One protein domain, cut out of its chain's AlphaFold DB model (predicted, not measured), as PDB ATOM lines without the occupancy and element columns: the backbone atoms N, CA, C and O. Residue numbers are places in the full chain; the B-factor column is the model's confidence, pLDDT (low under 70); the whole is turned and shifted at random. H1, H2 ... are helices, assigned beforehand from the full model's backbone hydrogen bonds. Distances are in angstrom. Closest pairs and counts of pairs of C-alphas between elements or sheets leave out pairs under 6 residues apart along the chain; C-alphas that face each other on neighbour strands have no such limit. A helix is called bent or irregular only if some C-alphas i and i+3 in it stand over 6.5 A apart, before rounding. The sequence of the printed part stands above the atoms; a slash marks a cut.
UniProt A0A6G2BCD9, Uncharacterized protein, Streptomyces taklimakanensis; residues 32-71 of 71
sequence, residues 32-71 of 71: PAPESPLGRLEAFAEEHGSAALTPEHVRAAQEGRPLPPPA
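AT A GLANCE: This is residues 32 to 71 of the 71 residues of an uncharacterized protein of Streptomyces taklimakanensis (UniProt A0A6G2BCD9). Two helices make a helical hairpin shaped like a V: the first part of H1 meets H2 near H2's last residues, and the link of residues 49 to 54 bridges the open end. After H2 the last stretch, residues 63 to 71, turns back and runs past H2 the opposite way, without a named element. The printed part has 40 residues with two named helices, H1 then H2, and no named strand; the class is all helix. It is compact, with a radius of gyration of the C-alphas of 8.9 A, and rounded, spanning 21 by 17 by 12 A.

HOW THE PARTS SIT: Begin with the longest helix, H1, residues 37 to 48, and look from it to H2, residues 55 to 62. They touch, H1 with residues 37 to 41 alone; their closest C-alphas, those of Pro 37 and Ala 61, are 4.6 A apart. Their lines stand at a steep tilt of 44 degrees, and they run opposite ways as a hairpin. Their centres are 11.1 A apart. Along the backbones of H1 and H2, every O i to N i+4 pair is within hydrogen-bond range.

IN THESE COORDINATES: Find C-alpha 37 at (147.726, 133.922, 68.198); from there H1 runs 16.7 A to C-alpha 48 at (137.156, 142.990, 59.007). H2 begins at C-alpha 55 and runs 10.8 A to C-alpha 62 at (148.328, 136.317, 73.332). Neither helix is bent.

THE WHOLE: Look for the two C-alphas farthest apart at Ala 33 and Ala 71, 25.0 A from each other. The printed part has no cut, and it ends at residue 71, the chain's last residue. The link from H1 to H2, with 6 residues between them, is short. The mean pLDDT of the printed part is 95.6, and no printed residue is under 70.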
ATOM      1  N   PRO A  32     150.671 131.209  59.158       92.88
ATOM      2  CA  PRO A  32     150.618 130.811  60.553       92.88
ATOM      3  C   PRO A  32     149.507 129.781  60.775       92.88
ATOM      4  O   PRO A  32     148.456 129.807  60.133       92.88
ATOM      5  N   ALA A  33     149.709 128.885  61.743       92.56
ATOM      6  CA  ALA A  33     148.668 127.940  62.127       92.56
ATOM      7  C   ALA A  33     147.383 128.705  62.519       92.56
ATOM      8  O   ALA A  33     147.492 129.635  63.330       92.56
ATOM      9  N   PRO A  34     146.185 128.320  62.030       91.44
ATOM     10  CA  PRO A  34     144.949 129.082  62.254       91.44
ATOM     11  C   PRO A  34     144.634 129.340  63.731       91.44
ATOM     12  O   PRO A  34     144.171 130.413  64.101       91.44
ATOM     13  N   GLU A  35     144.960 128.376  64.592       91.88
ATOM     14  CA  GLU A  35     144.718 128.453  66.038       91.88
ATOM     15  C   GLU A  35     145.808 129.216  66.806       91.88
ATOM     16  O   GLU A  35     145.663 129.509  67.996       91.88
ATOM     17  N   SER A  36     146.926 129.547  66.153       94.62
ATOM     18  CA  SER A  36     147.973 130.354  66.776       94.62
ATOM     19  C   SER A  36     147.474 131.782  67.030       94.62
ATOM     20  O   SER A  36     146.576 132.264  66.333       94.62
ATOM     21  N   PRO A  37     148.060 132.516  67.994       96.62
ATOM     22  CA  PRO A  37     147.726 133.922  68.198       96.62
ATOM     23  C   PRO A  37     147.798 134.754  66.911       96.62
ATOM     24  O   PRO A  37     146.905 135.557  66.672       96.62
ATOM     25  N   LEU A  38     148.814 134.535  66.069       95.56
ATOM     26  CA  LEU A  38     148.954 135.258  64.805       95.56
ATOM     27  C   LEU A  38     147.909 134.819  63.773       95.56
ATOM     28  O   LEU A  38     147.263 135.679  63.187       95.56
ATOM     29  N   GLY A  39     147.669 133.513  63.617       96.38
ATOM     30  CA  GLY A  39     146.660 133.001  62.682       96.38
ATOM     31  C   GLY A  39     145.252 133.516  62.978       96.38
ATOM     32  O   GLY A  39     144.531 133.915  62.067       96.38
ATOM     33  N   ARG A  40     144.884 133.630  64.261       97.06
ATOM     34  CA  ARG A  40     143.597 134.220  64.664       97.06
ATOM     35  C   ARG A  40     143.496 135.709  64.324       97.06
ATOM     36  O   ARG A  40     142.421 136.175  63.955       97.06
ATOM     37  N   LEU A  41     144.592 136.460  64.450       97.62
ATOM     38  CA  LEU A  41     144.632 137.881  64.087       97.62
ATOM     39  C   LEU A  41     144.571 138.085  62.571       97.62
ATOM     40  O   LEU A  41     143.896 139.006  62.121       97.62
ATOM     41  N   GLU A  42     145.244 137.233  61.796       96.75
ATOM     42  CA  GLU A  42     145.177 137.269  60.333       96.75
ATOM     43  C   GLU A  42     143.769 136.956  59.830       96.75
ATOM     44  O   GLU A  42     143.243 137.719  59.024       96.75
ATOM     45  N   ALA A  43     143.110 135.931  60.381       96.19
ATOM     46  CA  ALA A  43     141.726 135.607  60.036       96.19
ATOM     47  C   ALA A  43     140.765 136.774  60.338       96.19
ATOM     48  O   ALA A  43     139.939 137.143  59.506       96.19
ATOM     49  N   PHE A  44     140.911 137.415  61.502       96.69
ATOM     50  CA  PHE A  44     140.124 138.601  61.849       96.69
ATOM     51  C   PHE A  44     140.379 139.770  60.883       96.69
ATOM     52  O   PHE A  44     139.452 140.472  60.481       96.69
ATOM     53  N   ALA A  45     141.641 139.994  60.510       96.62
ATOM     54  CA  ALA A  45     142.020 141.043  59.570       96.62
ATOM     55  C   ALA A  45     141.519 140.769  58.146       96.62
ATOM     56  O   ALA A  45     141.214 141.718  57.429       96.62
ATOM     57  N   GLU A  46     141.430 139.506  57.736       96.81
ATOM     58  CA  GLU A  46     140.845 139.110  56.457       96.81
ATOM     59  C   GLU A  46     139.341 139.420  56.416       96.81
ATOM     60  O   GLU A  46     138.850 139.951  55.421       96.81
ATOM     61  N   GLU A  47     138.621 139.173  57.516       97.06
ATOM     62  CA  GLU A  47     137.174 139.406  57.602       97.06
ATOM     63  C   GLU A  47     136.805 140.893  57.753       97.06
ATOM     64  O   GLU A  47     135.872 141.382  57.112       97.06
ATOM     65  N   HIS A  48     137.527 141.626  58.602       96.75
ATOM     66  CA  HIS A  48     137.156 142.990  59.007       96.75
ATOM     67  C   HIS A  48     138.106 144.077  58.489       96.75
ATOM     68  O   HIS A  48     137.857 145.270  58.678       96.75
ATOM     69  N   GLY A  49     139.188 143.682  57.820       96.44
ATOM     70  CA  GLY A  49     140.275 144.562  57.416       96.44
ATOM     71  C   GLY A  49     141.282 144.795  58.542       96.44
ATOM     72  O   GLY A  49     140.937 144.958  59.712       96.44
ATOM     73  N   SER A  50     142.564 144.899  58.187       95.12
ATOM     74  CA  SER A  50     143.650 145.095  59.161       95.12
ATOM     75  C   SER A  50     143.510 146.380  59.991       95.12
ATOM     76  O   SER A  50     144.038 146.451  61.094       95.12
ATOM     77  N   ALA A  51     142.786 147.387  59.492       95.94
ATOM     78  CA  ALA A  51     142.520 148.630  60.218       95.94
ATOM     79  C   ALA A  51     141.569 148.451  61.418       95.94
ATOM     80  O   ALA A  51     141.558 149.300  62.305       95.94
ATOM     81  N   ALA A  52     140.792 147.362  61.459       96.38
ATOM     82  CA  ALA A  52     139.927 147.028  62.589       96.38
ATOM     83  C   ALA A  52     140.705 146.412  63.767       96.38
ATOM     84  O   ALA A  52     140.183 146.332  64.882       96.38
ATOM     85  N   LEU A  53     141.955 145.985  63.547       96.94
ATOM     86  CA  LEU A  53     142.799 145.467  64.613       96.94
ATOM     87  C   LEU A  53     143.174 146.578  65.590       96.94
ATOM     88  O   LEU A  53     143.672 147.644  65.233       96.94
ATOM     89  N   THR A  54     143.001 146.271  66.867       96.81
ATOM     90  CA  THR A  54     143.385 147.140  67.980       96.81
ATOM     91  C   THR A  54     144.365 146.410  68.894       96.81
ATOM     92  O   THR A  54     144.438 145.177  68.860       96.81
ATOM     93  N   PRO A  55     145.083 147.126  69.777       97.31
ATOM     94  CA  PRO A  55     145.940 146.486  70.774       97.31
ATOM     95  C   PRO A  55     145.215 145.448  71.647       97.31
ATOM     96  O   PRO A  55     145.839 144.485  72.089       97.31
ATOM     97  N   GLU A  56     143.898 145.591  71.863       97.56
ATOM     98  CA  GLU A  56     143.127 144.602  72.626       97.56
ATOM     99  C   GLU A  56     143.004 143.264  71.895       97.56
ATOM    100  O   GLU A  56     143.051 142.223  72.546       97.56
ATOM    101  N   HIS A  57     142.908 143.266  70.562       98.06
ATOM    102  CA  HIS A  57     142.894 142.030  69.776       98.06
ATOM    103  C   HIS A  57     144.207 141.268  69.956       98.06
ATOM    104  O   HIS A  57     144.195 140.070  70.231       98.06
ATOM    105  N   VAL A  58     145.338 141.978  69.886       97.00
ATOM    106  CA  VAL A  58     146.668 141.387  70.099       97.00
ATOM    107  C   VAL A  58     146.775 140.795  71.502       97.00
ATOM    108  O   VAL A  58     147.189 139.645  71.653       97.00
ATOM    109  N   ARG A  59     146.346 141.541  72.527       98.00
ATOM    110  CA  ARG A  59     146.352 141.057  73.911       98.00
ATOM    111  C   ARG A  59     145.468 139.820  74.085       98.00
ATOM    112  O   ARG A  59     145.919 138.826  74.647       98.00
ATOM    113  N   ALA A  60     144.240 139.843  73.566       97.69
ATOM    114  CA  ALA A  60     143.329 138.705  73.639       97.69
ATOM    115  C   ALA A  60     143.904 137.465  72.929       97.69
ATOM    116  O   ALA A  60     143.823 136.355  73.461       97.69
ATOM    117  N   ALA A  61     144.557 137.651  71.776       97.44
ATOM    118  CA  ALA A  61     145.226 136.581  71.046       97.44
ATOM    119  C   ALA A  61     146.380 135.956  71.853       97.44
ATOM    120  O   ALA A  61     146.480 134.731  71.929       97.44
ATOM    121  N   GLN A  62     147.221 136.778  72.485       97.12
ATOM    122  CA  GLN A  62     148.328 136.317  73.332       97.12
ATOM    123  C   GLN A  62     147.841 135.570  74.580       97.12
ATOM    124  O   GLN A  62     148.424 134.562  74.965       97.12
ATOM    125  N   GLU A  63     146.749 136.038  75.186       97.31
ATOM    126  CA  GLU A  63     146.142 135.439  76.381       97.31
ATOM    127  C   GLU A  63     145.303 134.184  76.075       97.31
ATOM    128  O   GLU A  63     144.756 133.574  76.992       97.31
ATOM    129  N   GLY A  64     145.150 133.799  74.803       96.12
ATOM    130  CA  GLY A  64     144.289 132.674  74.419       96.12
ATOM    131  C   GLY A  64     142.787 132.959  74.566       96.12
ATOM    132  O   GLY A  64     141.978 132.038  74.504       96.12
ATOM    133  N   ARG A  65     142.389 134.224  74.749       97.00
ATOM    134  CA  ARG A  65     140.982 134.635  74.845       97.00
ATOM    135  C   ARG A  65     140.351 134.807  73.454       97.00
ATOM    136  O   ARG A  65     141.080 134.930  72.463       97.00
ATOM    137  N   PRO A  66     139.009 134.816  73.355       96.31
ATOM    138  CA  PRO A  66     138.315 135.243  72.142       96.31
ATOM    139  C   PRO A  66     138.672 136.685  71.772       96.31
ATOM    140  O   PRO A  66     138.827 137.529  72.659       96.31
ATOM    141  N   LEU A  67     138.778 136.960  70.471       97.06
ATOM    142  CA  LEU A  67     138.980 138.318  69.975       97.06
ATOM    143  C   LEU A  67     137.719 139.161  70.234       97.06
ATOM    144  O   LEU A  67     136.607 138.645  70.086       97.06
ATOM    145  N   PRO A  68     137.863 140.430  70.656       96.44
ATOM    146  CA  PRO A  68     136.722 141.331  70.758       96.44
ATOM    147  C   PRO A  68     136.114 141.594  69.366       96.44
ATOM    148  O   PRO A  68     136.764 141.341  68.354       96.44
ATOM    149  N   PRO A  69     134.863 142.081  69.292       93.62
ATOM    150  CA  PRO A  69     134.262 142.474  68.021       93.62
ATOM    151  C   PRO A  69     135.012 143.664  67.387       93.62
ATOM    152  O   PRO A  69     135.663 144.426  68.113       93.62
ATOM    153  N   PRO A  70     134.884 143.861  66.060       90.75
ATOM    154  CA  PRO A  70     135.441 145.029  65.385       90.75
ATOM    155  C   PRO A  70     134.869 146.327  65.970       90.75
ATOM    156  O   PRO A  70     133.709 146.375  66.389       90.75
ATOM    157  N   ALA A  71     135.724 147.350  66.032       78.69
ATOM    158  CA  ALA A  71     135.403 148.670  66.573       78.69
ATOM    159  C   ALA A  71     134.542 149.517  65.625       78.69
ATOM    160  O   ALA A  71     134.652 149.331  64.392       78.69
TER     161      ALA A  71